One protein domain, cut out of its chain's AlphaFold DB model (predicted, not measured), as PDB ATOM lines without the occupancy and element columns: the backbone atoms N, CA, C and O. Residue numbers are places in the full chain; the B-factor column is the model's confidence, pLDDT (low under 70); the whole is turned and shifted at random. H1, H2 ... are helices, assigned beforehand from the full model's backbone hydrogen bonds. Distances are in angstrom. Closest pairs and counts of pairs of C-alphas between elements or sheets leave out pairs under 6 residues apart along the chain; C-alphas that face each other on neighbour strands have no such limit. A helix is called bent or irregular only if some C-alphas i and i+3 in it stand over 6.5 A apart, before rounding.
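AT A GLANCE: This is residues 499 to 510 and 521 to 579 of the 617 residues of an uncharacterized protein of Coprinellus micaceus (UniProt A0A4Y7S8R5). With little regular structure, the model has a short helix, H1, at one end and, at the other, a second helix, H2, among winding loops; residues 526 to 531 stand free as an open link. The printed part has 71 residues, with H1 then H2 and no named strand; its class is all helix, with 23 residues in named elements. It is only just loose, close to compact, with a radius of gyration of the C-alphas of 13.7 A and spans of 37 by 27 by 24 A.

IN THESE COORDINATES: H1, residues 499 to 509, begins at C-alpha 499 (-37.607, -22.866, -19.370) and is 15.4 A long. H2, residues 550 to 561, is 12.9 A long and ends at C-alpha 561 (-18.579, -26.882, -17.403).

HOW THE PARTS SIT: H1 and H2 are apart. H2 is irregular: C-alphas 555 and 558 are 7.3 A apart. Residues 543 to 544 pair with residues 567 to 568, parallel. Every O i to N i+4 pair is within hydrogen-bond range in H1, 5 of 8 in H2.

THE WHOLE: The C-alphas farthest apart, of Lys 522 and Glu 577, are 38.8 A apart. Residues 511 to 520 are not printed; C-alphas 510 and 521 are 11.3 A apart across this cut. The pLDDT is under 70 in residues 521 to 523, 525 and 572 to 579.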
ATOM      1  N   LEU A 499     -37.266 -23.676 -18.200       93.25
ATOM      2  CA  LEU A 499     -37.607 -22.866 -19.370       93.25
ATOM      3  C   LEU A 499     -37.311 -23.593 -20.693       93.25
ATOM      4  O   LEU A 499     -38.123 -23.569 -21.614       93.25
ATOM      5  N   LEU A 500     -36.170 -24.288 -20.792       93.56
ATOM      6  CA  LEU A 500     -35.856 -25.096 -21.974       93.56
ATOM      7  C   LEU A 500     -36.858 -26.244 -22.157       93.56
ATOM      8  O   LEU A 500     -37.158 -26.625 -23.290       93.56
ATOM      9  N   TRP A 501     -37.375 -26.803 -21.065       89.56
ATOM     10  CA  TRP A 501     -38.397 -27.844 -21.137       89.56
ATOM     11  C   TRP A 501     -39.712 -27.301 -21.669       89.56
ATOM     12  O   TRP A 501     -40.273 -27.894 -22.583       89.56
ATOM     13  N   GLU A 502     -40.172 -26.173 -21.135       90.12
ATOM     14  CA  GLU A 502     -41.395 -25.507 -21.590       90.12
ATOM     15  C   GLU A 502     -41.292 -25.110 -23.063       90.12
ATOM     16  O   GLU A 502     -42.230 -25.328 -23.827       90.12
ATOM     17  N   PHE A 503     -40.122 -24.634 -23.498       90.19
ATOM     18  CA  PHE A 503     -39.855 -24.341 -24.903       90.19
ATOM     19  C   PHE A 503     -39.918 -25.593 -25.796       90.19
ATOM     20  O   PHE A 503     -40.550 -25.569 -26.852       90.19
ATOM     21  N   LYS A 504     -39.302 -26.710 -25.381       88.44
ATOM     22  CA  LYS A 504     -39.381 -27.983 -26.124       88.44
ATOM     23  C   LYS A 504     -40.814 -28.521 -26.181       88.44
ATOM     24  O   LYS A 504     -41.244 -28.955 -27.242       88.44
ATOM     25  N   ASP A 505     -41.547 -28.455 -25.071       85.44
ATOM     26  CA  ASP A 505     -42.946 -28.891 -24.983       85.44
ATOM     27  C   ASP A 505     -43.869 -28.009 -25.839       85.44
ATOM     28  O   ASP A 505     -44.814 -28.499 -26.453       85.44
ATOM     29  N   TYR A 506     -43.576 -26.708 -25.937       87.50
ATOM     30  CA  TYR A 506     -44.257 -25.801 -26.858       87.50
ATOM     31  C   TYR A 506     -44.006 -26.181 -28.322       87.50
ATOM     32  O   TYR A 506     -44.967 -26.300 -29.081       87.50
ATOM     33  N   LEU A 507     -42.748 -26.419 -28.717       84.12
ATOM     34  CA  LEU A 507     -42.407 -26.840 -30.083       84.12
ATOM     35  C   LEU A 507     -43.050 -28.180 -30.457       84.12
ATOM     36  O   LEU A 507     -43.560 -28.316 -31.562       84.12
ATOM     37  N   ASP A 508     -43.076 -29.142 -29.534       79.19
ATOM     38  CA  ASP A 508     -43.686 -30.456 -29.768       79.19
ATOM     39  C   ASP A 508     -45.226 -30.388 -29.905       79.19
ATOM     40  O   ASP A 508     -45.834 -31.312 -30.450       79.19
ATOM     41  N   LYS A 509     -45.877 -29.316 -29.423       81.94
ATOM     42  CA  LYS A 509     -47.324 -29.076 -29.599       81.94
ATOM     43  C   LYS A 509     -47.668 -28.387 -30.919       81.94
ATOM     44  O   LYS A 509     -48.825 -28.455 -31.336       81.94
ATOM     45  N   GLN A 510     -46.715 -27.701 -31.549       81.06
ATOM     46  CA  GLN A 510     -46.959 -27.024 -32.818       81.06
ATOM     47  C   GLN A 510     -47.020 -28.055 -33.957       81.06
ATOM     48  O   GLN A 510     -46.194 -28.969 -33.998       81.06
ATOM     49  N   TYR A 521     -43.797 -36.853 -34.333       63.22
ATOM     50  CA  TYR A 521     -43.142 -37.672 -33.314       63.22
ATOM     51  C   TYR A 521     -43.600 -37.252 -31.915       63.22
ATOM     52  O   TYR A 521     -43.081 -36.307 -31.330       63.22
ATOM     53  N   LYS A 522     -44.547 -37.991 -31.329       64.38
ATOM     54  CA  LYS A 522     -44.965 -37.768 -29.938       64.38
ATOM     55  C   LYS A 522     -43.821 -38.108 -28.977       64.38
ATOM     56  O   LYS A 522     -43.532 -39.288 -28.756       64.38
ATOM     57  N   ARG A 523     -43.179 -37.106 -28.373       64.19
ATOM     58  CA  ARG A 523     -42.159 -37.332 -27.338       64.19
ATOM     59  C   ARG A 523     -42.828 -37.764 -26.034       64.19
ATOM     60  O   ARG A 523     -43.746 -37.118 -25.542       64.19
ATOM     61  N   VAL A 524     -42.377 -38.876 -25.458       70.19
ATOM     62  CA  VAL A 524     -42.857 -39.343 -24.146       70.19
ATOM     63  C   VAL A 524     -41.889 -38.860 -23.072       70.19
ATOM     64  O   VAL A 524     -40.744 -39.316 -23.019       70.19
ATOM     65  N   CYS A 525     -42.352 -37.955 -22.209       63.47
ATOM     66  CA  CYS A 525     -41.562 -37.427 -21.101       63.47
ATOM     67  C   CYS A 525     -41.232 -38.544 -20.089       63.47
ATOM     68  O   CYS A 525     -42.101 -39.314 -19.675       63.47
ATOM     69  N   ARG A 526     -39.958 -38.668 -19.698       74.94
ATOM     70  CA  ARG A 526     -39.482 -39.623 -18.679       74.94
ATOM     71  C   ARG A 526     -38.586 -38.916 -17.663       74.94
ATOM     72  O   ARG A 526     -38.142 -37.795 -17.891       74.94
ATOM     73  N   LYS A 527     -38.296 -39.609 -16.552       84.69
ATOM     74  CA  LYS A 527     -37.388 -39.156 -15.484       84.69
ATOM     75  C   LYS A 527     -36.083 -38.585 -16.064       84.69
ATOM     76  O   LYS A 527     -35.504 -39.189 -16.971       84.69
ATOM     77  N   LYS A 528     -35.632 -37.450 -15.512       87.69
ATOM     78  CA  LYS A 528     -34.375 -36.779 -15.879       87.69
ATOM     79  C   LYS A 528     -33.219 -37.786 -15.846       87.69
ATOM     80  O   LYS A 528     -33.086 -38.529 -14.875       87.69
ATOM     81  N   LYS A 529     -32.396 -37.829 -16.899       91.12
ATOM     82  CA  LYS A 529     -31.166 -38.641 -16.926       91.12
ATOM     83  C   LYS A 529     -29.950 -37.748 -16.743       91.12
ATOM     84  O   LYS A 529     -29.872 -36.683 -17.351       91.12
ATOM     85  N   GLU A 530     -28.977 -38.203 -15.964       90.62
ATOM     86  CA  GLU A 530     -27.665 -37.563 -15.959       90.62
ATOM     87  C   GLU A 530     -27.010 -37.771 -17.330       90.62
ATOM     88  O   GLU A 530     -26.724 -38.893 -17.742       90.62
ATOM     89  N   LYS A 531     -26.839 -36.676 -18.064       92.62
ATOM     90  CA  LYS A 531     -26.063 -36.604 -19.301       92.62
ATOM     91  C   LYS A 531     -25.077 -35.459 -19.142       92.62
ATOM     92  O   LYS A 531     -25.407 -34.468 -18.499       92.62
ATOM     93  N   GLU A 532     -23.891 -35.585 -19.712       94.50
ATOM     94  CA  GLU A 532     -22.912 -34.497 -19.714       94.50
ATOM     95  C   GLU A 532     -23.279 -33.443 -20.770       94.50
ATOM     96  O   GLU A 532     -23.961 -33.757 -21.750       94.50
ATOM     97  N   ILE A 533     -22.860 -32.192 -20.559       94.81
ATOM     98  CA  ILE A 533     -23.017 -31.126 -21.556       94.81
ATOM     99  C   ILE A 533     -21.993 -31.385 -22.676       94.81
ATOM    100  O   ILE A 533     -20.801 -31.520 -22.381       94.81
ATOM    101  N   PRO A 534     -22.419 -31.503 -23.949       91.44
ATOM    102  CA  PRO A 534     -21.500 -31.753 -25.052       91.44
ATOM    103  C   PRO A 534     -20.524 -30.583 -25.222       91.44
ATOM    104  O   PRO A 534     -20.910 -29.418 -25.177       91.44
ATOM    105  N   ARG A 535     -19.245 -30.899 -25.446       94.38
ATOM    106  CA  ARG A 535     -18.212 -29.911 -25.781       94.38
ATOM    107  C   ARG A 535     -18.196 -29.703 -27.288       94.38
ATOM    108  O   ARG A 535     -17.910 -30.649 -28.024       94.38
ATOM    109  N   VAL A 536     -18.501 -28.490 -27.746       89.69
ATOM    110  CA  VAL A 536     -18.629 -28.178 -29.175       89.69
ATOM    111  C   VAL A 536     -17.747 -26.983 -29.518       89.69
ATOM    112  O   VAL A 536     -17.815 -25.937 -28.883       89.69
ATOM    113  N   PHE A 537     -16.892 -27.134 -30.532       82.69
ATOM    114  CA  PHE A 537     -15.985 -26.060 -30.952       82.69
ATOM    115  C   PHE A 537     -16.732 -24.901 -31.631       82.69
ATOM    116  O   PHE A 537     -16.396 -23.734 -31.439       82.69
ATOM    117  N   THR A 538     -17.778 -25.203 -32.397       81.12
ATOM    118  CA  THR A 538     -18.655 -24.213 -33.039       81.12
ATOM    119  C   THR A 538     -19.696 -23.678 -32.059       81.12
ATOM    120  O   THR A 538     -20.003 -24.344 -31.079       81.12
ATOM    121  N   PHE A 539     -20.231 -22.475 -32.295       73.19
ATOM    122  CA  PHE A 539     -21.350 -21.935 -31.503       73.19
ATOM    123  C   PHE A 539     -22.623 -22.770 -31.673       73.19
ATOM    124  O   PHE A 539     -23.363 -22.996 -30.716       73.19
ATOM    125  N   GLU A 540     -22.844 -23.272 -32.886       78.12
ATOM    126  CA  GLU A 540     -23.936 -24.184 -33.196       78.12
ATOM    127  C   GLU A 540     -23.755 -25.493 -32.417       78.12
ATOM    128  O   GLU A 540     -22.766 -26.209 -32.597       78.12
ATOM    129  N   GLY A 541     -24.693 -25.764 -31.506       81.50
ATOM    130  CA  GLY A 541     -24.692 -26.940 -30.634       81.50
ATOM    131  C   GLY A 541     -24.177 -26.712 -29.206       81.50
ATOM    132  O   GLY A 541     -24.275 -27.640 -28.404       81.50
ATOM    133  N   ARG A 542     -23.673 -25.517 -28.853       89.81
ATOM    134  CA  ARG A 542     -23.346 -25.190 -27.450       89.81
ATOM    135  C   ARG A 542     -24.612 -24.926 -26.641       89.81
ATOM    136  O   ARG A 542     -25.559 -24.306 -27.127       89.81
ATOM    137  N   CYS A 543     -24.611 -25.359 -25.384       92.94
ATOM    138  CA  CYS A 543     -25.679 -25.008 -24.455       92.94
ATOM    139  C   CYS A 543     -25.523 -23.545 -24.035       92.94
ATOM    140  O   CYS A 543     -24.423 -23.103 -23.717       92.94
ATOM    141  N   ARG A 544     -26.617 -22.785 -24.027       93.06
ATOM    142  CA  ARG A 544     -26.619 -21.415 -23.495       93.06
ATOM    143  C   ARG A 544     -26.910 -21.427 -22.000       93.06
ATOM    144  O   ARG A 544     -27.550 -22.355 -21.507       93.06
ATOM    145  N   ARG A 545     -26.492 -20.393 -21.276       93.88
ATOM    146  CA  ARG A 545     -26.693 -20.289 -19.823       93.88
ATOM    147  C   ARG A 545     -28.158 -20.460 -19.405       93.88
ATOM    148  O   ARG A 545     -28.431 -21.208 -18.473       93.88
ATOM    149  N   TRP A 546     -29.099 -19.856 -20.137       94.00
ATOM    150  CA  TRP A 546     -30.542 -19.981 -19.868       94.00
ATOM    151  C   TRP A 546     -31.084 -21.406 -20.058       94.00
ATOM    152  O   TRP A 546     -32.114 -21.762 -19.486       94.00
ATOM    153  N   MET A 547     -30.397 -22.239 -20.846       96.06
ATOM    154  CA  MET A 547     -30.766 -23.638 -21.081       96.06
ATOM    155  C   MET A 547     -30.410 -24.547 -19.902       96.06
ATOM    156  O   MET A 547     -30.796 -25.716 -19.903       96.06
ATOM    157  N   ILE A 548     -29.661 -24.035 -18.921       96.50
ATOM    158  CA  ILE A 548     -29.135 -24.805 -17.798       96.50
ATOM    159  C   ILE A 548     -29.901 -24.453 -16.522       96.50
ATOM    160  O   ILE A 548     -30.120 -23.285 -16.217       96.50
ATOM    161  N   ASP A 549     -30.322 -25.471 -15.773       96.88
ATOM    162  CA  ASP A 549     -30.967 -25.309 -14.473       96.88
ATOM    163  C   ASP A 549     -30.007 -24.579 -13.506       96.88
ATOM    164  O   ASP A 549     -28.893 -25.065 -13.270       96.88
ATOM    165  N   PRO A 550     -30.402 -23.420 -12.942       96.38
ATOM    166  CA  PRO A 550     -29.523 -22.607 -12.105       96.38
ATOM    167  C   PRO A 550     -29.091 -23.335 -10.826       96.38
ATOM    168  O   PRO A 550     -27.945 -23.201 -10.398       96.38
ATOM    169  N   VAL A 551     -29.961 -24.171 -10.248       96.81
ATOM    170  CA  VAL A 551     -29.655 -24.946  -9.036       96.81
ATOM    171  C   VAL A 551     -28.641 -26.042  -9.355       96.81
ATOM    172  O   VAL A 551     -27.687 -26.265  -8.605       96.81
ATOM    173  N   TRP A 552     -28.816 -26.721 -10.492       96.75
ATOM    174  CA  TRP A 552     -27.847 -27.711 -10.964       96.75
ATOM    175  C   TRP A 552     -26.495 -27.065 -11.289       96.75
ATOM    176  O   TRP A 552     -25.439 -27.637 -10.988       96.75
ATOM    177  N   TRP A 553     -26.522 -25.862 -11.871       96.69
ATOM    178  CA  TRP A 553     -25.316 -25.139 -12.231       96.69
ATOM    179  C   TRP A 553     -24.455 -24.787 -11.023       96.69
ATOM    180  O   TRP A 553     -23.279 -25.144 -11.015       96.69
ATOM    181  N   GLU A 554     -25.022 -24.139 -10.004       97.00
ATOM    182  CA  GLU A 554     -24.255 -23.742  -8.815       97.00
ATOM    183  C   GLU A 554     -23.702 -24.961  -8.063       97.00
ATOM    184  O   GLU A 554     -22.586 -24.929  -7.551       97.00
ATOM    185  N   LYS A 555     -24.440 -26.080  -8.046       96.44
ATOM    186  CA  LYS A 555     -24.043 -27.281  -7.299       96.44
ATOM    187  C   LYS A 555     -22.970 -28.128  -7.991       96.44
ATOM    188  O   LYS A 555     -22.124 -28.711  -7.315       96.44
ATOM    189  N   ARG A 556     -23.052 -28.297  -9.314       95.50
ATOM    190  CA  ARG A 556     -22.206 -29.247 -10.073       95.50
ATOM    191  C   ARG A 556     -21.698 -28.677 -11.392       95.50
ATOM    192  O   ARG A 556     -20.613 -29.051 -11.829       95.50
ATOM    193  N   GLY A 557     -22.491 -27.818 -12.030       93.75
ATOM    194  CA  GLY A 557     -22.209 -27.289 -13.358       93.75
ATOM    195  C   GLY A 557     -20.964 -26.407 -13.407       93.75
ATOM    196  O   GLY A 557     -20.054 -26.683 -14.184       93.75
ATOM    197  N   LYS A 558     -20.890 -25.407 -12.523       95.56
ATOM    198  CA  LYS A 558     -19.887 -24.333 -12.555       95.56
ATOM    199  C   LYS A 558     -18.447 -24.842 -12.484       95.56
ATOM    200  O   LYS A 558     -17.611 -24.461 -13.281       95.56
ATOM    201  N   SER A 559     -18.151 -25.786 -11.592       96.00
ATOM    202  CA  SER A 559     -16.777 -26.297 -11.460       96.00
ATOM    203  C   SER A 559     -16.305 -27.137 -12.652       96.00
ATOM    204  O   SER A 559     -15.099 -27.299 -12.817       96.00
ATOM    205  N   LYS A 560     -17.219 -27.735 -13.430       96.12
ATOM    206  CA  LYS A 560     -16.869 -28.701 -14.485       96.12
ATOM    207  C   LYS A 560     -17.109 -28.173 -15.901       96.12
ATOM    208  O   LYS A 560     -16.430 -28.632 -16.811       96.12
ATOM    209  N   TYR A 561     -18.075 -27.273 -16.085       96.12
ATOM    210  CA  TYR A 561     -18.579 -26.882 -17.403       96.12
ATOM    211  C   TYR A 561     -18.553 -25.374 -17.677       96.12
ATOM    212  O   TYR A 561     -19.092 -24.945 -18.693       96.12
ATOM    213  N   ASP A 562     -17.921 -24.569 -16.819       93.50
ATOM    214  CA  ASP A 562     -17.736 -23.116 -17.012       93.50
ATOM    215  C   ASP A 562     -16.618 -22.799 -18.026       93.50
ATOM    216  O   ASP A 562     -15.825 -21.878 -17.872       93.50
ATOM    217  N   GLU A 563     -16.520 -23.623 -19.073       91.56
ATOM    218  CA  GLU A 563     -15.683 -23.357 -20.235       91.56
ATOM    219  C   GLU A 563     -16.557 -22.770 -21.360       91.56
ATOM    220  O   GLU A 563     -17.578 -23.378 -21.710       91.56
ATOM    221  N   PRO A 564     -16.118 -21.695 -22.045       87.50
ATOM    222  CA  PRO A 564     -16.841 -21.104 -23.184       87.50
ATOM    223  C   PRO A 564     -17.126 -22.074 -24.352       87.50
ATOM    224  O   PRO A 564     -17.973 -21.817 -25.214       87.50
ATOM    225  N   LEU A 565     -16.404 -23.202 -24.404       88.06
ATOM    226  CA  LEU A 565     -16.577 -24.280 -25.387       88.06
ATOM    227  C   LEU A 565     -17.717 -25.259 -25.043       88.06
ATOM    228  O   LEU A 565     -18.076 -26.098 -25.869       88.06
ATOM    229  N   GLN A 566     -18.264 -25.202 -23.830       92.69
ATOM    230  CA  GLN A 566     -19.384 -26.041 -23.391       92.69
ATOM    231  C   GLN A 566     -20.634 -25.207 -23.147       92.69
ATOM    232  O   GLN A 566     -21.708 -25.553 -23.648       92.69
ATOM    233  N   VAL A 567     -20.479 -24.102 -22.415       93.50
ATOM    234  CA  VAL A 567     -21.577 -23.206 -22.068       93.50
ATOM    235  C   VAL A 567     -21.281 -21.816 -22.598       93.50
ATOM    236  O   VAL A 567     -20.303 -21.186 -22.214       93.50
ATOM    237  N   ALA A 568     -22.132 -21.349 -23.507       89.69
ATOM    238  CA  ALA A 568     -22.087 -19.980 -23.992       89.69
ATOM    239  C   ALA A 568     -22.861 -19.057 -23.038       89.69
ATOM    240  O   ALA A 568     -23.917 -19.438 -22.512       89.69
ATOM    241  N   ALA A 569     -22.350 -17.841 -22.857       85.94
ATOM    242  CA  ALA A 569     -23.067 -16.762 -22.188       85.94
ATOM    243  C   ALA A 569     -24.372 -16.419 -22.935       85.94
ATOM    244  O   ALA A 569     -24.560 -16.780 -24.107       85.94
ATOM    245  N   ASN A 570     -25.313 -15.775 -22.247       76.12
ATOM    246  CA  ASN A 570     -26.577 -15.368 -22.850       76.12
ATOM    247  C   ASN A 570     -26.341 -14.054 -23.603       76.12
ATOM    248  O   ASN A 570     -26.656 -12.998 -23.082       76.12
ATOM    249  N   GLY A 571     -25.770 -14.135 -24.810       70.06
ATOM    250  CA  GLY A 571     -25.414 -12.959 -25.616       70.06
ATOM    251  C   GLY A 571     -26.520 -11.898 -25.767       70.06
ATOM    252  O   GLY A 571     -27.696 -12.189 -25.542       70.06
ATOM    253  N   CYS A 572     -26.138 -10.697 -26.218       53.47
ATOM    254  CA  CYS A 572     -26.900  -9.435 -26.151       53.47
ATOM    255  C   CYS A 572     -28.410  -9.462 -26.455       53.47
ATOM    256  O   CYS A 572     -29.195  -8.836 -25.744       53.47
ATOM    257  N   LEU A 573     -28.863 -10.289 -27.402       52.28
ATOM    258  CA  LEU A 573     -30.293 -10.533 -27.669       52.28
ATOM    259  C   LEU A 573     -31.113 -11.009 -26.446       52.28
ATOM    260  O   LEU A 573     -32.338 -11.071 -26.523       52.28
ATOM    261  N   TRP A 574     -30.457 -11.344 -25.330       58.50
ATOM    262  CA  TRP A 574     -31.061 -11.739 -24.056       58.50
ATOM    263  C   TRP A 574     -30.684 -10.831 -22.867       58.50
ATOM    264  O   TRP A 574     -30.960 -11.203 -21.726       58.50
ATOM    265  N   GLY A 575     -30.113  -9.644 -23.116       51.47
ATOM    266  CA  GLY A 575     -29.887  -8.602 -22.103       51.47
ATOM    267  C   GLY A 575     -28.471  -8.497 -21.516       51.47
ATOM    268  O   GLY A 575     -28.316  -7.852 -20.483       51.47
ATOM    269  N   GLU A 576     -27.454  -9.110 -22.130       55.22
ATOM    270  CA  GLU A 576     -26.033  -8.871 -21.797       55.22
ATOM    271  C   GLU A 576     -25.405  -7.827 -22.748       55.22
ATOM    272  O   GLU A 576     -25.941  -7.560 -23.815       55.22
ATOM    273  N   GLU A 577     -24.304  -7.181 -22.355       57.09
ATOM    274  CA  GLU A 577     -23.782  -5.978 -23.039       57.09
ATOM    275  C   GLU A 577     -23.048  -6.279 -24.367       57.09
ATOM    276  O   GLU A 577     -23.108  -5.465 -25.284       57.09
ATOM    277  N   ASP A 578     -22.457  -7.473 -24.517       52.12
ATOM    278  CA  ASP A 578     -21.641  -7.847 -25.685       52.12
ATOM    279  C   ASP A 578     -22.357  -8.855 -26.619       52.12
ATOM    280  O   ASP A 578     -22.913  -9.878 -26.187       52.12
ATOM    281  N   ASP A 579     -22.336  -8.584 -27.931       60.81
ATOM    282  CA  ASP A 579     -22.906  -9.453 -28.969       60.81
ATOM    283  C   ASP A 579     -21.950 -10.625 -29.305       60.81
ATOM    284  O   ASP A 579     -20.781 -10.406 -29.641       60.81
TER     285      ASP A 579